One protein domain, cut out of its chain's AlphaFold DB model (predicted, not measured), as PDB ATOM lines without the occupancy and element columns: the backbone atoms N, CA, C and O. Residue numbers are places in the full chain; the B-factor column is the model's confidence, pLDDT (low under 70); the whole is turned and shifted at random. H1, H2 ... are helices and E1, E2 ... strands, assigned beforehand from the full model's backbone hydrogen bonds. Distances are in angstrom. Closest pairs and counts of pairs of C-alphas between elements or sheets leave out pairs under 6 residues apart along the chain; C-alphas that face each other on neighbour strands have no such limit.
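This is residues 66 to 117 of the 215 residues of the protein "Esterase-like activity of phytase family protein" of Mycobacterium kansasii 824 (UniProt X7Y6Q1). A small hairpin of two strands, E1 and E2, makes one end of an elongated shape; the short helix H1 follows it, and beyond H1 the longer helix H2 folds back from the far end toward the hairpin. Residues 98 to 103, of which 102 and 103 belong to H2, stand free and stick out at that far end. The printed part has 52 residues, with two named strands and then two named helices in the order E1, E2, H1, H2; the class is mixed, the sheet E1 - E2 is antiparallel, and under half of the residues are in named elements. The whole is compact, with a radius of gyration of the C-alphas of 10.6 A and spans of 28 by 17 by 17 A.

Residues 66 to 75 come before E1, residues 76 to 79, which begins at C-alpha 76 (13.180, 32.896, -0.999) and is 9.7 A long. E2, residues 84 to 87, is 9.8 A long. H1 is residues 92 to 96, 6.0 A. H2, residues 102 to 111, is 14.2 A long and ends at C-alpha 111 (18.764, 43.112, -6.883).

E1 and E2 form a hairpin, antiparallel at 153 degrees; N 79 and O 84 are 2.8 A apart and N 77 and O 86 3.0 A, both within hydrogen-bond range. Residues 86 to 87 of E2 also pair, antiparallel, with residues 90 to 91. The closest C-alphas of E2 and H1, those of Leu 86 and Ile 92, are 6.2 A apart. H1 and H2 only just touch, with 3 pairs of C-alphas within 8 A; the closest, those of Ile 96 and Lys 108, are 6.1 A apart. H2 is apart from E1 and E2, and H1 is apart from E1. In H1 and H2 every O i to N i+4 pair is within hydrogen-bond range.

The two C-alphas farthest apart, those of Arg 70 and Thr 100, are 29.8 A apart. The printed part has no cut, and the links E1 to E2, E2 to H1 and H1 to H2 are tight. Mean pLDDT of the printed part is 92.6, and no printed residue is under 70.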
ATOM      1  N   ASP A  66       6.259  36.688 -10.134       96.19
ATOM      2  CA  ASP A  66       5.273  36.152  -9.197       96.19
ATOM      3  C   ASP A  66       5.930  35.947  -7.823       96.19
ATOM      4  O   ASP A  66       6.895  35.186  -7.679       96.19
ATOM      5  N   VAL A  67       5.427  36.662  -6.822       96.75
ATOM      6  CA  VAL A  67       5.854  36.580  -5.419       96.75
ATOM      7  C   VAL A  67       4.879  35.766  -4.564       96.75
ATOM      8  O   VAL A  67       5.043  35.695  -3.353       96.75
ATOM      9  N   GLY A  68       3.891  35.122  -5.187       94.69
ATOM     10  CA  GLY A  68       2.881  34.323  -4.507       94.69
ATOM     11  C   GLY A  68       3.358  32.921  -4.105       94.69
ATOM     12  O   GLY A  68       4.552  32.606  -4.153       94.69
ATOM     13  N   PRO A  69       2.418  32.018  -3.763       92.56
ATOM     14  CA  PRO A  69       2.706  30.655  -3.301       92.56
ATOM     15  C   PRO A  69       3.574  29.801  -4.237       92.56
ATOM     16  O   PRO A  69       4.160  28.810  -3.801       92.56
ATOM     17  N   ARG A  70       3.651  30.162  -5.525       90.06
ATOM     18  CA  ARG A  70       4.454  29.480  -6.554       90.06
ATOM     19  C   ARG A  70       5.734  30.226  -6.933       90.06
ATOM     20  O   ARG A  70       6.352  29.886  -7.941       90.06
ATOM     21  N   SER A  71       6.135  31.224  -6.149       93.69
ATOM     22  CA  SER A  71       7.318  32.025  -6.443       93.69
ATOM     23  C   SER A  71       8.574  31.167  -6.602       93.69
ATOM     24  O   SER A  71       8.837  30.249  -5.824       93.69
ATOM     25  N   THR A  72       9.382  31.507  -7.604       93.06
ATOM     26  CA  THR A  72      10.673  30.864  -7.887       93.06
ATOM     27  C   THR A  72      11.854  31.794  -7.609       93.06
ATOM     28  O   THR A  72      12.935  31.598  -8.168       93.06
ATOM     29  N   VAL A  73      11.659  32.840  -6.798       96.06
ATOM     30  CA  VAL A  73      12.732  33.776  -6.430       96.06
ATOM     31  C   VAL A  73      13.846  33.010  -5.691       96.06
ATOM     32  O   VAL A  73      13.571  32.357  -4.681       96.06
ATOM     33  N   PRO A  74      15.106  33.048  -6.169       91.62
ATOM     34  CA  PRO A  74      16.193  32.290  -5.558       91.62
ATOM     35  C   PRO A  74      16.426  32.656  -4.090       91.62
ATOM     36  O   PRO A  74      16.539  33.829  -3.744       91.62
ATOM     37  N   GLY A  75      16.540  31.642  -3.230       90.62
ATOM     38  CA  GLY A  75      16.783  31.839  -1.796       90.62
ATOM     39  C   GLY A  75      15.584  32.388  -1.016       90.62
ATOM     40  O   GLY A  75      15.731  32.693   0.168       90.62
ATOM     41  N   ALA A  76      14.415  32.502  -1.652       96.50
ATOM     42  CA  ALA A  76      13.180  32.896  -0.999       96.50
ATOM     43  C   ALA A  76      12.301  31.687  -0.646       96.50
ATOM     44  O   ALA A  76      12.420  30.607  -1.230       96.50
ATOM     45  N   SER A  77      11.395  31.878   0.308       96.12
ATOM     46  CA  SER A  77      10.375  30.893   0.678       96.12
ATOM     47  C   SER A  77       9.049  31.590   0.938       96.12
ATOM     48  O   SER A  77       9.023  32.561   1.689       96.12
ATOM     49  N   TYR A  78       7.953  31.091   0.373       95.00
ATOM     50  CA  TYR A  78       6.626  31.635   0.650       95.00
ATOM     51  C   TYR A  78       6.048  31.047   1.945       95.00
ATOM     52  O   TYR A  78       5.951  29.827   2.094       95.00
ATOM     53  N   GLN A  79       5.669  31.915   2.880       94.62
ATOM     54  CA  GLN A  79       5.044  31.583   4.158       94.62
ATOM     55  C   GLN A  79       3.911  32.588   4.442       94.62
ATOM     56  O   GLN A  79       4.185  33.693   4.916       94.62
ATOM     57  N   PRO A  80       2.636  32.242   4.180       90.56
ATOM     58  CA  PRO A  80       1.528  33.198   4.284       90.56
ATOM     59  C   PRO A  80       1.375  33.757   5.706       90.56
ATOM     60  O   PRO A  80       1.246  34.964   5.880       90.56
ATOM     61  N   ASP A  81       1.521  32.906   6.726       93.38
ATOM     62  CA  ASP A  81       1.428  33.303   8.139       93.38
ATOM     63  C   ASP A  81       2.600  34.185   8.612       93.38
ATOM     64  O   ASP A  81       2.544  34.770   9.692       93.38
ATOM     65  N   ALA A  82       3.663  34.290   7.809       93.12
ATOM     66  CA  ALA A  82       4.833  35.119   8.080       93.12
ATOM     67  C   ALA A  82       4.909  36.359   7.172       93.12
ATOM     68  O   ALA A  82       5.929  37.040   7.185       93.12
ATOM     69  N   GLY A  83       3.855  36.668   6.405       90.88
ATOM     70  CA  GLY A  83       3.805  37.843   5.525       90.88
ATOM     71  C   GLY A  83       4.064  37.560   4.042       90.88
ATOM     72  O   GLY A  83       4.400  38.482   3.308       90.88
ATOM     73  N   GLY A  84       3.917  36.313   3.583       94.12
ATOM     74  CA  GLY A  84       4.041  35.948   2.167       94.12
ATOM     75  C   GLY A  84       5.461  35.524   1.791       94.12
ATOM     76  O   GLY A  84       6.047  34.659   2.445       94.12
ATOM     77  N   LEU A  85       6.022  36.071   0.711       96.38
ATOM     78  CA  LEU A  85       7.378  35.727   0.276       96.38
ATOM     79  C   LEU A  85       8.435  36.265   1.249       96.38
ATOM     80  O   LEU A  85       8.543  37.469   1.475       96.38
ATOM     81  N   LEU A  86       9.278  35.372   1.763       97.44
ATOM     82  CA  LEU A  86      10.400  35.722   2.625       97.44
ATOM     83  C   LEU A  86      11.710  35.701   1.839       97.44
ATOM     84  O   LEU A  86      12.074  34.666   1.288       97.44
ATOM     85  N   ILE A  87      12.454  36.804   1.848       95.81
ATOM     86  CA  ILE A  87      13.795  36.926   1.264       95.81
ATOM     87  C   ILE A  87      14.797  36.848   2.414       95.81
ATOM     88  O   ILE A  87      14.766  37.681   3.317       95.81
ATOM     89  N   ASN A  88      15.677  35.843   2.410       92.50
ATOM     90  CA  ASN A  88      16.599  35.586   3.527       92.50
ATOM     91  C   ASN A  88      15.882  35.460   4.892       92.50
ATOM     92  O   ASN A  88      16.405  35.885   5.920       92.50
ATOM     93  N   GLY A  89      14.674  34.885   4.896       94.75
ATOM     94  CA  GLY A  89      13.898  34.619   6.111       94.75
ATOM     95  C   GLY A  89      13.094  35.800   6.666       94.75
ATOM     96  O   GLY A  89      12.531  35.662   7.748       94.75
ATOM     97  N   VAL A  90      13.008  36.933   5.958       96.25
ATOM     98  CA  VAL A  90      12.169  38.084   6.354       96.25
ATOM     99  C   VAL A  90      11.248  38.539   5.211       96.25
ATOM    100  O   VAL A  90      11.611  38.336   4.052       96.25
ATOM    101  N   PRO A  91      10.088  39.169   5.495       96.12
ATOM    102  CA  PRO A  91       9.163  39.648   4.460       96.12
ATOM    103  C   PRO A  91       9.810  40.643   3.496       96.12
ATOM    104  O   PRO A  91      10.764  41.338   3.871       96.12
ATOM    105  N   ILE A  92       9.267  40.757   2.279       95.25
ATOM    106  CA  ILE A  92       9.752  41.683   1.239       95.25
ATOM    107  C   ILE A  92       9.915  43.103   1.805       95.25
ATOM    108  O   ILE A  92      10.957  43.730   1.617       95.25
ATOM    109  N   GLU A  93       8.937  43.601   2.558       91.12
ATOM    110  CA  GLU A  93       8.931  44.947   3.141       91.12
ATOM    111  C   GLU A  93      10.121  45.167   4.081       91.12
ATOM    112  O   GLU A  93      10.715  46.245   4.102       91.12
ATOM    113  N   THR A  94      10.508  44.130   4.829       93.81
ATOM    114  CA  THR A  94      11.652  44.178   5.750       93.81
ATOM    115  C   THR A  94      12.975  44.047   5.000       93.81
ATOM    116  O   THR A  94      13.914  44.789   5.285       93.81
ATOM    117  N   ALA A  95      13.059  43.137   4.025       93.50
ATOM    118  CA  ALA A  95      14.266  42.913   3.228       93.50
ATOM    119  C   ALA A  95      14.653  44.145   2.393       93.50
ATOM    120  O   ALA A  95      15.831  44.479   2.268       93.50
ATOM    121  N   ILE A  96      13.659  44.823   1.819       92.06
ATOM    122  CA  ILE A  96      13.855  46.007   0.976       92.06
ATOM    123  C   ILE A  96      13.983  47.280   1.827       92.06
ATOM    124  O   ILE A  96      14.794  48.171   1.521       92.06
ATOM    125  N   GLY A  97      13.229  47.332   2.928       88.12
ATOM    126  CA  GLY A  97      13.171  48.446   3.864       88.12
ATOM    127  C   GLY A  97      12.385  49.645   3.331       88.12
ATOM    128  O   GLY A  97      11.974  49.705   2.173       88.12
ATOM    129  N   VAL A  98      12.211  50.643   4.196       81.69
ATOM    130  CA  VAL A  98      11.534  51.899   3.848       81.69
ATOM    131  C   VAL A  98      12.457  52.767   2.990       81.69
ATOM    132  O   VAL A  98      13.641  52.930   3.293       81.69
ATOM    133  N   GLY A  99      11.915  53.346   1.922       77.69
ATOM    134  CA  GLY A  99      12.613  54.304   1.070       77.69
ATOM    135  C   GLY A  99      11.653  55.364   0.547       77.69
ATOM    136  O   GLY A  99      10.499  55.063   0.253       77.69
ATOM    137  N   THR A 100      12.133  56.602   0.448       77.25
ATOM    138  CA  THR A 100      11.370  57.725  -0.120       77.25
ATOM    139  C   THR A 100      11.542  57.861  -1.631       77.25
ATOM    140  O   THR A 100      10.739  58.518  -2.285       77.25
ATOM    141  N   ASP A 101      12.566  57.210  -2.180       83.75
ATOM    142  CA  ASP A 101      12.876  57.156  -3.603       83.75
ATOM    143  C   ASP A 101      12.358  55.837  -4.196       83.75
ATOM    144  O   ASP A 101      12.855  54.751  -3.877       83.75
ATOM    145  N   ALA A 102      11.339  55.941  -5.051       82.44
ATOM    146  CA  ALA A 102      10.707  54.796  -5.690       82.44
ATOM    147  C   ALA A 102      11.682  54.017  -6.591       82.44
ATOM    148  O   ALA A 102      11.661  52.784  -6.581       82.44
ATOM    149  N   ASP A 103      12.576  54.700  -7.310       86.69
ATOM    150  CA  ASP A 103      13.534  54.047  -8.205       86.69
ATOM    151  C   ASP A 103      14.577  53.267  -7.402       86.69
ATOM    152  O   ASP A 103      14.935  52.141  -7.763       86.69
ATOM    153  N   ALA A 104      15.010  53.809  -6.261       89.06
ATOM    154  CA  ALA A 104      15.905  53.107  -5.345       89.06
ATOM    155  C   ALA A 104      15.250  51.853  -4.736       89.06
ATOM    156  O   ALA A 104      15.899  50.809  -4.621       89.06
ATOM    157  N   VAL A 105      13.966  51.922  -4.367       89.19
ATOM    158  CA  VAL A 105      13.199  50.763  -3.869       89.19
ATOM    159  C   VAL A 105      13.067  49.693  -4.958       89.19
ATOM    160  O   VAL A 105      13.356  48.521  -4.709       89.19
ATOM    161  N   VAL A 106      12.717  50.085  -6.185       91.75
ATOM    162  CA  VAL A 106      12.626  49.165  -7.333       91.75
ATOM    163  C   VAL A 106      13.990  48.550  -7.668       91.75
ATOM    164  O   VAL A 106      14.067  47.364  -7.989       91.75
ATOM    165  N   ALA A 107      15.084  49.304  -7.549       93.12
ATOM    166  CA  ALA A 107      16.432  48.782  -7.757       93.12
ATOM    167  C   ALA A 107      16.808  47.708  -6.721       93.12
ATOM    168  O   ALA A 107      17.383  46.682  -7.091       93.12
ATOM    169  N   LYS A 108      16.446  47.900  -5.445       94.06
ATOM    170  CA  LYS A 108      16.634  46.882  -4.397       94.06
ATOM    171  C   LYS A 108      15.818  45.619  -4.675       94.06
ATOM    172  O   LYS A 108      16.356  44.522  -4.557       94.06
ATOM    173  N   LEU A 109      14.557  45.764  -5.093       95.44
ATOM    174  CA  LEU A 109      13.711  44.632  -5.497       95.44
ATOM    175  C   LEU A 109      14.350  43.849  -6.647       95.44
ATOM    176  O   LEU A 109      14.489  42.629  -6.569       95.44
ATOM    177  N   ARG A 110      14.840  44.555  -7.672       96.00
ATOM    178  CA  ARG A 110      15.540  43.936  -8.803       96.00
ATOM    179  C   ARG A 110      16.805  43.200  -8.367       96.00
ATOM    180  O   ARG A 110      17.060  42.104  -8.857       96.00
ATOM    181  N   ALA A 111      17.581  43.769  -7.443       95.06
ATOM    182  CA  ALA A 111      18.764  43.112  -6.883       95.06
ATOM    183  C   ALA A 111      18.418  41.826  -6.107       95.06
ATOM    184  O   ALA A 111      19.230  40.907  -6.064       95.06
ATOM    185  N   ALA A 112      17.203  41.736  -5.560       95.50
ATOM    186  CA  ALA A 112      16.655  40.527  -4.949       95.50
ATOM    187  C   ALA A 112      15.970  39.572  -5.954       95.50
ATOM    188  O   ALA A 112      15.338  38.601  -5.545       95.50
ATOM    189  N   GLY A 113      16.079  39.822  -7.264       96.31
ATOM    190  CA  GLY A 113      15.487  38.978  -8.310       96.31
ATOM    191  C   GLY A 113      13.995  39.220  -8.561       96.31
ATOM    192  O   GLY A 113      13.344  38.403  -9.215       96.31
ATOM    193  N   ILE A 114      13.442  40.329  -8.065       97.56
ATOM    194  CA  ILE A 114      12.026  40.678  -8.206       97.56
ATOM    195  C   ILE A 114      11.863  41.810  -9.221       97.56
ATOM    196  O   ILE A 114      12.331  42.932  -9.020       97.56
ATOM    197  N   THR A 115      11.147  41.525 -10.306       97.62
ATOM    198  CA  THR A 115      10.677  42.524 -11.267       97.62
ATOM    199  C   THR A 115       9.249  42.922 -10.905       97.62
ATOM    200  O   THR A 115       8.376  42.067 -10.797       97.62
ATOM    201  N   VAL A 116       9.007  44.217 -10.706       96.94
ATOM    202  CA  VAL A 116       7.670  44.759 -10.407       96.94
ATOM    203  C   VAL A 116       6.823  44.908 -11.675       96.94
ATOM    204  O   VAL A 116       7.361  44.918 -12.784       96.94
ATOM    205  N   ALA A 117       5.508  45.067 -11.516       97.50
ATOM    206  CA  ALA A 117       4.604  45.356 -12.626       97.50
ATOM    207  C   ALA A 117       5.018  46.636 -13.373       97.50
ATOM    208  O   ALA A 117       5.348  47.657 -12.761       97.50
TER     209      ALA A 117